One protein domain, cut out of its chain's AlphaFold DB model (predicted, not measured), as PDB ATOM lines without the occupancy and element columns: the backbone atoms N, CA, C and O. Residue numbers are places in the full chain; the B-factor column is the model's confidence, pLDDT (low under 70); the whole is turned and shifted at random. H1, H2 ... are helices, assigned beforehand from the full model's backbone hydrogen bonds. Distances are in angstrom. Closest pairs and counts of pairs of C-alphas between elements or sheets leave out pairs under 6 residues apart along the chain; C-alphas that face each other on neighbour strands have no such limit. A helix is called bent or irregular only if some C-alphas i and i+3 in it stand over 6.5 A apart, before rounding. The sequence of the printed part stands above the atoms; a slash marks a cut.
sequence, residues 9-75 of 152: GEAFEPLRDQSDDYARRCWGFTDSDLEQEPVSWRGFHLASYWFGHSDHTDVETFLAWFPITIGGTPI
ATOM      1  N   GLY A   9     150.979 113.027 123.910       69.62
ATOM      2  CA  GLY A   9     151.129 113.280 125.342       69.62
ATOM      3  C   GLY A   9     150.820 114.733 125.691       69.62
ATOM      4  O   GLY A   9     149.871 114.980 126.419       69.62
ATOM      5  N   GLU A  10     151.561 115.682 125.118       71.12
ATOM      6  CA  GLU A  10     151.418 117.132 125.374       71.12
ATOM      7  C   GLU A  10     150.000 117.643 125.113       71.12
ATOM      8  O   GLU A  10     149.447 118.443 125.858       71.12
ATOM      9  N   ALA A  11     149.393 117.105 124.068       69.94
ATOM     10  CA  ALA A  11     148.040 117.381 123.632       69.94
ATOM     11  C   ALA A  11     146.979 117.127 124.714       69.94
ATOM     12  O   ALA A  11     146.017 117.878 124.861       69.94
ATOM     13  N   PHE A  12     147.160 116.058 125.490       69.00
ATOM     14  CA  PHE A  12     146.191 115.609 126.487       69.00
ATOM     15  C   PHE A  12     146.773 115.643 127.911       69.00
ATOM     16  O   PHE A  12     146.082 115.289 128.861       69.00
ATOM     17  N   GLU A  13     148.010 116.109 128.115       67.56
ATOM     18  CA  GLU A  13     148.616 116.277 129.441       67.56
ATOM     19  C   GLU A  13     147.859 117.305 130.303       67.56
ATOM     20  O   GLU A  13     147.571 116.987 131.460       67.56
ATOM     21  N   PRO A  14     147.377 118.447 129.761       65.94
ATOM     22  CA  PRO A  14     146.460 119.322 130.491       65.94
ATOM     23  C   PRO A  14     145.177 118.601 130.927       65.94
ATOM     24  O   PRO A  14     144.662 118.857 132.010       65.94
ATOM     25  N   LEU A  15     144.688 117.641 130.131       60.22
ATOM     26  CA  LEU A  15     143.526 116.817 130.480       60.22
ATOM     27  C   LEU A  15     143.869 115.804 131.564       60.22
ATOM     28  O   LEU A  15     143.046 115.521 132.429       60.22
ATOM     29  N   ARG A  16     145.093 115.278 131.585       57.41
ATOM     30  CA  ARG A  16     145.544 114.436 132.691       57.41
ATOM     31  C   ARG A  16     145.539 115.232 133.994       57.41
ATOM     32  O   ARG A  16     145.003 114.747 134.983       57.41
ATOM     33  N   ASP A  17     146.083 116.439 133.999       60.47
ATOM     34  CA  ASP A  17     146.371 117.144 135.248       60.47
ATOM     35  C   ASP A  17     145.226 118.064 135.724       60.47
ATOM     36  O   ASP A  17     145.164 118.376 136.914       60.47
ATOM     37  N   GLN A  18     144.300 118.465 134.839       58.00
ATOM     38  CA  GLN A  18     143.215 119.412 135.149       58.00
ATOM     39  C   GLN A  18     141.794 118.877 134.922       58.00
ATOM     40  O   GLN A  18     140.844 119.573 135.276       58.00
ATOM     41  N   SER A  19     141.613 117.695 134.321       57.81
ATOM     42  CA  SER A  19     140.261 117.226 133.999       57.81
ATOM     43  C   SER A  19     139.615 116.402 135.107       57.81
ATOM     44  O   SER A  19     140.275 115.638 135.819       57.81
ATOM     45  N   ASP A  20     138.292 116.542 135.199       62.28
ATOM     46  CA  ASP A  20     137.445 115.636 135.959       62.28
ATOM     47  C   ASP A  20     137.665 114.192 135.493       62.28
ATOM     48  O   ASP A  20     137.996 113.921 134.334       62.28
ATOM     49  N   ASP A  21     137.415 113.246 136.395       63.28
ATOM     50  CA  ASP A  21     137.663 111.813 136.207       63.28
ATOM     51  C   ASP A  21     137.140 111.270 134.855       63.28
ATOM     52  O   ASP A  21     137.738 110.393 134.238       63.28
ATOM     53  N   TYR A  22     136.079 111.869 134.305       59.50
ATOM     54  CA  TYR A  22     135.501 111.538 133.001       59.50
ATOM     55  C   TYR A  22     136.417 111.739 131.788       59.50
ATOM     56  O   TYR A  22     136.433 110.874 130.910       59.50
ATOM     57  N   ALA A  23     137.185 112.824 131.695       63.59
ATOM     58  CA  ALA A  23     138.083 113.020 130.551       63.59
ATOM     59  C   ALA A  23     139.309 112.099 130.648       63.59
ATOM     60  O   ALA A  23     139.753 111.556 129.632       63.59
ATOM     61  N   ARG A  24     139.761 111.792 131.873       65.69
ATOM     62  CA  ARG A  24     140.746 110.727 132.124       65.69
ATOM     63  C   ARG A  24     140.218 109.353 131.681       65.69
ATOM     64  O   ARG A  24     140.935 108.612 131.007       65.69
ATOM     65  N   ARG A  25     138.947 109.045 131.962       65.25
ATOM     66  CA  ARG A  25     138.268 107.806 131.525       65.25
ATOM     67  C   ARG A  25     138.082 107.725 130.002       65.25
ATOM     68  O   ARG A  25     138.314 106.665 129.426       65.25
ATOM     69  N   CYS A  26     137.717 108.826 129.330       60.66
ATOM     70  CA  CYS A  26     137.581 108.880 127.861       60.66
ATOM     71  C   CYS A  26     138.904 108.588 127.133       60.66
ATOM     72  O   CYS A  26     138.892 108.118 125.998       60.66
ATOM     73  N   TRP A  27     140.033 108.843 127.800       64.19
ATOM     74  CA  TRP A  27     141.376 108.557 127.299       64.19
ATOM     75  C   TRP A  27     141.913 107.174 127.678       64.19
ATOM     76  O   TRP A  27     142.923 106.724 127.139       64.19
ATOM     77  N   GLY A  28     141.244 106.486 128.600       56.66
ATOM     78  CA  GLY A  28     141.625 105.144 128.995       56.66
ATOM     79  C   GLY A  28     142.486 104.978 130.220       56.66
ATOM     80  O   GLY A  28     143.118 103.935 130.385       56.66
ATOM     81  N   PHE A  29     142.481 105.969 131.102       56.06
ATOM     82  CA  PHE A  29     142.932 105.762 132.468       56.06
ATOM     83  C   PHE A  29     141.803 105.057 133.242       56.06
ATOM     84  O   PHE A  29     140.675 105.540 133.282       56.06
ATOM     85  N   THR A  30     142.088 103.862 133.764       51.12
ATOM     86  CA  THR A  30     141.102 102.912 134.305       51.12
ATOM     87  C   THR A  30     140.442 103.381 135.601       51.12
ATOM     88  O   THR A  30     141.158 103.707 136.544       51.12
ATOM     89  N   ASP A  31     139.117 103.230 135.685       48.44
ATOM     90  CA  ASP A  31     138.471 102.619 136.852       48.44
ATOM     91  C   ASP A  31     137.241 101.800 136.407       48.44
ATOM     92  O   ASP A  31     136.638 102.078 135.370       48.44
ATOM     93  N   SER A  32     136.962 100.715 137.126       50.88
ATOM     94  CA  SER A  32     136.406  99.453 136.603       50.88
ATOM     95  C   SER A  32     134.900  99.364 136.347       50.88
ATOM     96  O   SER A  32     134.431  98.286 136.000       50.88
ATOM     97  N   ASP A  33     134.126 100.427 136.495       49.41
ATOM     98  CA  ASP A  33     132.669 100.338 136.406       49.41
ATOM     99  C   ASP A  33     132.131 101.591 135.746       49.41
ATOM    100  O   ASP A  33     132.331 102.666 136.292       49.41
ATOM    101  N   LEU A  34     131.479 101.458 134.587       45.38
ATOM    102  CA  LEU A  34     130.297 102.216 134.155       45.38
ATOM    103  C   LEU A  34     129.885 101.756 132.741       45.38
ATOM    104  O   LEU A  34     130.706 101.309 131.938       45.38
ATOM    105  N   GLU A  35     128.587 101.845 132.463       54.59
ATOM    106  CA  GLU A  35     127.973 101.546 131.168       54.59
ATOM    107  C   GLU A  35     128.610 102.372 130.030       54.59
ATOM    108  O   GLU A  35     129.102 103.484 130.229       54.59
ATOM    109  N   GLN A  36     128.659 101.794 128.826       58.16
ATOM    110  CA  GLN A  36     129.377 102.350 127.679       58.16
ATOM    111  C   GLN A  36     128.706 103.633 127.166       58.16
ATOM    112  O   GLN A  36     127.733 103.569 126.419       58.16
ATOM    113  N   GLU A  37     129.247 104.800 127.516       66.50
ATOM    114  CA  GLU A  37     128.745 106.061 126.960       66.50
ATOM    115  C   GLU A  37     128.998 106.150 125.433       66.50
ATOM    116  O   GLU A  37     130.065 105.733 124.941       66.50
ATOM    117  N   PRO A  38     128.066 106.725 124.649       67.94
ATOM    118  CA  PRO A  38     128.203 106.851 123.198       67.94
ATOM    119  C   PRO A  38     129.467 107.607 122.760       67.94
ATOM    120  O   PRO A  38     130.008 108.444 123.486       67.94
ATOM    121  N   VAL A  39     129.942 107.332 121.539       67.75
ATOM    122  CA  VAL A  39     131.105 108.027 120.944       67.75
ATOM    123  C   VAL A  39     130.860 109.537 120.857       67.75
ATOM    124  O   VAL A  39     131.764 110.315 121.148       67.75
ATOM    125  N   SER A  40     129.632 109.951 120.538       70.50
ATOM    126  CA  SER A  40     129.226 111.359 120.460       70.50
ATOM    127  C   SER A  40     129.347 112.088 121.800       70.50
ATOM    128  O   SER A  40     129.889 113.193 121.854       70.50
ATOM    129  N   TRP A  41     128.926 111.455 122.900       74.81
ATOM    130  CA  TRP A  41     129.067 112.010 124.248       74.81
ATOM    131  C   TRP A  41     130.545 112.201 124.609       74.81
ATOM    132  O   TRP A  41     130.959 113.288 125.010       74.81
ATOM    133  N   ARG A  42     131.376 111.176 124.383       74.19
ATOM    134  CA  ARG A  42     132.827 111.239 124.637       74.19
ATOM    135  C   ARG A  42     133.517 112.301 123.781       74.19
ATOM    136  O   ARG A  42     134.351 113.048 124.290       74.19
ATOM    137  N   GLY A  43     133.134 112.382 122.507       77.94
ATOM    138  CA  GLY A  43     133.571 113.407 121.561       77.94
ATOM    139  C   GLY A  43     133.319 114.812 122.084       77.94
ATOM    140  O   GLY A  43     134.249 115.609 122.167       77.94
ATOM    141  N   PHE A  44     132.086 115.085 122.511       79.44
ATOM    142  CA  PHE A  44     131.691 116.387 123.037       79.44
ATOM    143  C   PHE A  44     132.500 116.809 124.271       79.44
ATOM    144  O   PHE A  44     132.995 117.938 124.333       79.44
ATOM    145  N   HIS A  45     132.663 115.915 125.251       77.12
ATOM    146  CA  HIS A  45     133.396 116.243 126.477       77.12
ATOM    147  C   HIS A  45     134.880 116.465 126.206       77.12
ATOM    148  O   HIS A  45     135.423 117.484 126.622       77.12
ATOM    149  N   LEU A  46     135.527 115.576 125.446       79.75
ATOM    150  CA  LEU A  46     136.934 115.753 125.078       79.75
ATOM    151  C   LEU A  46     137.161 117.034 124.270       79.75
ATOM    152  O   LEU A  46     138.126 117.744 124.539       79.75
ATOM    153  N   ALA A  47     136.262 117.364 123.339       84.62
ATOM    154  CA  ALA A  47     136.325 118.610 122.583       84.62
ATOM    155  C   ALA A  47     136.204 119.834 123.503       84.62
ATOM    156  O   ALA A  47     136.985 120.774 123.380       84.62
ATOM    157  N   SER A  48     135.272 119.813 124.460       81.69
ATOM    158  CA  SER A  48     135.047 120.931 125.390       81.69
ATOM    159  C   SER A  48     136.297 121.278 126.195       81.69
ATOM    160  O   SER A  48     136.598 122.454 126.394       81.69
ATOM    161  N   TYR A  49     137.054 120.267 126.623       78.56
ATOM    162  CA  TYR A  49     138.314 120.513 127.310       78.56
ATOM    163  C   TYR A  49     139.464 120.847 126.354       78.56
ATOM    164  O   TYR A  49     140.253 121.738 126.663       78.56
ATOM    165  N   TRP A  50     139.556 120.165 125.205       82.75
ATOM    166  CA  TRP A  50     140.568 120.436 124.182       82.75
ATOM    167  C   TRP A  50     140.534 121.906 123.769       82.75
ATOM    168  O   TRP A  50     141.492 122.629 124.014       82.75
ATOM    169  N   PHE A  51     139.395 122.375 123.258       85.25
ATOM    170  CA  PHE A  51     139.223 123.749 122.783       85.25
ATOM    171  C   PHE A  51     139.116 124.787 123.911       85.25
ATOM    172  O   PHE A  51     139.085 125.987 123.645       85.25
ATOM    173  N   GLY A  52     139.067 124.349 125.174       81.88
ATOM    174  CA  GLY A  52     139.186 125.226 126.338       81.88
ATOM    175  C   GLY A  52     140.613 125.739 126.562       81.88
ATOM    176  O   GLY A  52     140.797 126.760 127.227       81.88
ATOM    177  N   HIS A  53     141.621 125.067 125.999       80.19
ATOM    178  CA  HIS A  53     143.013 125.495 126.068       80.19
ATOM    179  C   HIS A  53     143.331 126.461 124.916       80.19
ATOM    180  O   HIS A  53     143.072 126.154 123.756       80.19
ATOM    181  N   SER A  54     143.926 127.625 125.214       80.06
ATOM    182  CA  SER A  54     144.163 128.700 124.224       80.06
ATOM    183  C   SER A  54     144.998 128.270 123.021       80.06
ATOM    184  O   SER A  54     144.888 128.838 121.939       80.06
ATOM    185  N   ASP A  55     145.830 127.265 123.238       79.81
ATOM    186  CA  ASP A  55     146.743 126.727 122.247       79.81
ATOM    187  C   ASP A  55     146.083 125.645 121.377       79.81
ATOM    188  O   ASP A  55     146.591 125.292 120.322       79.81
ATOM    189  N   HIS A  56     144.931 125.110 121.761       82.94
ATOM    190  CA  HIS A  56     144.286 123.996 121.073       82.94
ATOM    191  C   HIS A  56     143.078 124.493 120.280       82.94
ATOM    192  O   HIS A  56     141.941 124.424 120.731       82.94
ATOM    193  N   THR A  57     143.326 125.011 119.078       83.44
ATOM    194  CA  THR A  57     142.264 125.576 118.223       83.44
ATOM    195  C   THR A  57     142.023 124.793 116.937       83.44
ATOM    196  O   THR A  57     141.144 125.160 116.164       83.44
ATOM    197  N   ASP A  58     142.814 123.753 116.675       87.69
ATOM    198  CA  ASP A  58     142.711 122.952 115.458       87.69
ATOM    199  C   ASP A  58     141.852 121.698 115.678       87.69
ATOM    200  O   ASP A  58     142.120 120.879 116.565       87.69
ATOM    201  N   VAL A  59     140.803 121.574 114.864       89.50
ATOM    202  CA  VAL A  59     139.861 120.451 114.877       89.50
ATOM    203  C   VAL A  59     140.473 119.202 114.257       89.50
ATOM    204  O   VAL A  59     140.205 118.104 114.732       89.50
ATOM    205  N   GLU A  60     141.323 119.332 113.244       90.69
ATOM    206  CA  GLU A  60     141.911 118.165 112.589       90.69
ATOM    207  C   GLU A  60     142.932 117.483 113.483       90.69
ATOM    208  O   GLU A  60     142.876 116.265 113.644       90.69
ATOM    209  N   THR A  61     143.782 118.262 114.155       88.69
ATOM    210  CA  THR A  61     144.668 117.746 115.203       88.69
ATOM    211  C   THR A  61     143.872 117.047 116.314       88.69
ATOM    212  O   THR A  61     144.243 115.956 116.754       88.69
ATOM    213  N   PHE A  62     142.736 117.620 116.742       88.88
ATOM    214  CA  PHE A  62     141.853 116.963 117.713       88.88
ATOM    215  C   PHE A  62     141.356 115.604 117.204       88.88
ATOM    216  O   PHE A  62     141.472 114.601 117.912       88.88
ATOM    217  N   LEU A  63     140.840 115.545 115.974       89.69
ATOM    218  CA  LEU A  63     140.337 114.311 115.365       89.69
ATOM    219  C   LEU A  63     141.453 113.280 115.140       89.69
ATOM    220  O   LEU A  63     141.239 112.090 115.379       89.69
ATOM    221  N   ALA A  64     142.655 113.722 114.763       88.94
ATOM    222  CA  ALA A  64     143.830 112.875 114.573       88.94
ATOM    223  C   ALA A  64     144.284 112.188 115.867       88.94
ATOM    224  O   ALA A  64     144.820 111.078 115.835       88.94
ATOM    225  N   TRP A  65     144.017 112.796 117.022       85.62
ATOM    226  CA  TRP A  65     144.348 112.210 118.319       85.62
ATOM    227  C   TRP A  65     143.157 111.685 119.109       85.62
ATOM    228  O   TRP A  65     143.351 111.068 120.165       85.62
ATOM    229  N   PHE A  66     141.946 111.844 118.576       84.81
ATOM    230  CA  PHE A  66     140.713 111.409 119.208       84.81
ATOM    231  C   PHE A  66     140.801 109.922 119.608       84.81
ATOM    232  O   PHE A  66     141.180 109.065 118.793       84.81
ATOM    233  N   PRO A  67     140.534 109.568 120.877       77.38
ATOM    234  CA  PRO A  67     140.662 108.196 121.335       77.38
ATOM    235  C   PRO A  67     139.476 107.364 120.837       77.38
ATOM    236  O   PRO A  67     138.348 107.496 121.305       77.38
ATOM    237  N   ILE A  68     139.746 106.435 119.921       77.38
ATOM    238  CA  ILE A  68     138.776 105.429 119.467       77.38
ATOM    239  C   ILE A  68     138.752 104.267 120.482       77.38
ATOM    240  O   ILE A  68     139.116 103.130 120.184       77.38
ATOM    241  N   THR A  69     138.412 104.575 121.740       69.81
ATOM    242  CA  THR A  69     138.446 103.637 122.881       69.81
ATOM    243  C   THR A  69     137.244 103.823 123.811       69.81
ATOM    244  O   THR A  69     136.808 104.955 124.014       69.81
ATOM    245  N   ILE A  70     136.749 102.750 124.435       58.41
ATOM    246  CA  ILE A  70     135.749 102.750 125.518       58.41
ATOM    247  C   ILE A  70     136.462 102.419 126.831       58.41
ATOM    248  O   ILE A  70     137.012 101.327 126.969       58.41
ATOM    249  N   GLY A  71     136.496 103.359 127.783       57.53
ATOM    250  CA  GLY A  71     137.191 103.161 129.066       57.53
ATOM    251  C   GLY A  71     138.661 102.752 128.901       57.53
ATOM    252  O   GLY A  71     139.185 101.980 129.695       57.53
ATOM    253  N   GLY A  72     139.305 103.189 127.811       61.88
ATOM    254  CA  GLY A  72     140.685 102.826 127.464       61.88
ATOM    255  C   GLY A  72     140.889 101.522 126.742       61.88
ATOM    256  O   GLY A  72     141.992 101.246 126.281       61.88
ATOM    257  N   THR A  73     139.826 100.750 126.577       64.00
ATOM    258  CA  THR A  73     139.847  99.582 125.711       64.00
ATOM    259  C   THR A  73     139.586 100.050 124.280       64.00
ATOM    260  O   THR A  73     138.566 100.705 124.052       64.00
ATOM    261  N   PRO A  74     140.468  99.768 123.302       69.38
ATOM    262  CA  PRO A  74     140.185 100.031 121.894       69.38
ATOM    263  C   PRO A  74     138.821  99.480 121.497       69.38
ATOM    264  O   PRO A  74     138.458  98.375 121.902       69.38
ATOM    265  N   ILE A  75     138.058 100.257 120.725       69.81
ATOM    266  CA  ILE A  75     136.835  99.727 120.121       69.81
ATOM    267  C   ILE A  75     137.269  98.545 119.256       69.81
ATOM    268  O   ILE A  75     138.142  98.696 118.399       69.81
TER     269      ILE A  75
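What this domain is: This is residues 9 to 75 of the 152 residues of the protein "Transposase (TCE33)" of Halococcus salifodinae DSM 8989 (UniProt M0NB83). A small body of four short helices, with H3, the longest, running crosswise to H2, which packs on it; H1 stands side by side with H2, and H4 is a separate short helix, near H1 and close to H3. The two longer links make the far ends of the long axis, one at Asp 33 after H2 and the other at Asp 55 after H3, and the last residues, 66 to 75, run on from H4 into a small turn where residues 69 to 70 pair with 73 to 74. The printed part has 67 residues, with four named helices in the order H1, H2, H3, H4 and no named strand; its class is all helix. It is compact, with a radius of gyration of the C-alphas of 11.3 A, and the C-alphas span 33 by 22 by 17 A, only just elongated.

Where its parts are: Begin with H3, residues 39 to 50, the longest helix by residues: find C-alpha 39 at (131.105, 108.027, 120.944), and from there it runs 15.9 A to C-alpha 50 at (140.568, 120.436, 124.182). Then look back to H2, residues 21 to 27, which is 10.2 A long from first to last C-alpha. Before it stands H1, residues 9 to 18, which begins at C-alpha 9 at (151.129, 113.280, 125.342) and is 14.0 A long. H1 is irregular: the C-alphas of Ala 11 and Pro 14 are 7.3 A apart, against about 5 A in a regular helix. After H3 comes H4, residues 59 to 65, which is 10.0 A long and ends at C-alpha 65 at (144.348, 112.210, 118.319).

How they stand to each other: Start at H3 and look for H2: the two touch, their closest C-alphas being those of Cys 26 and Arg 42, 6.2 A apart. H3 touches H2 with residues 42 to 46 alone, and their lines are about perpendicular at 72 degrees, only just past steep. At Tyr 49 you meet H1: H1 and H3 only just touch, with 3 pairs of C-alphas within 8 A, the closest being those of Leu 15 and Tyr 49, 7.1 A apart. Here H3 takes part with residues 49 to 50 alone, and the lines are about perpendicular at 86 degrees. H1 and H2 touch only at the corner by their link, where the closest C-alphas, those of Arg 16 and Arg 24, are 6.1 A apart; they run opposite ways at a shallow tilt of 15 degrees. Turn to Trp 50 for the way to H4: H3 and H4 are close but not clearly touching, and the closest C-alphas, those of Trp 50 and Phe 62, are 7.5 A apart. Their lines stand at a steep tilt of 69 degrees, only just short of about perpendicular, and they run opposite ways. H1 and H4 are near each other, with 6 pairs of C-alphas within 10 A, while H2 and H4 are apart. In the backbones of H2, H3 and H4, every O i to N i+4 pair is within hydrogen-bond range; in H1 it is 4 of 6.

The domain as a whole: The two C-alphas farthest apart are those of Asp 33 and Asp 55, 33.1 A. From Gly 9 to Ile 75, the first and last printed C-alphas, it is 20.4 A. The printed part has no cut. The link from H2 to H3, with 11 residues between them, is long; the link from H1 to H2 is tight, and that from H3 to H4 is short but not tight. In the tail, residues 69 to 70 pair with 73 to 74, antiparallel. The mean pLDDT of the printed part is 70.4, and it is under 70 at residue 9, residues 11 to 39 and residues 69 to 75, while H4 has a mean of 89.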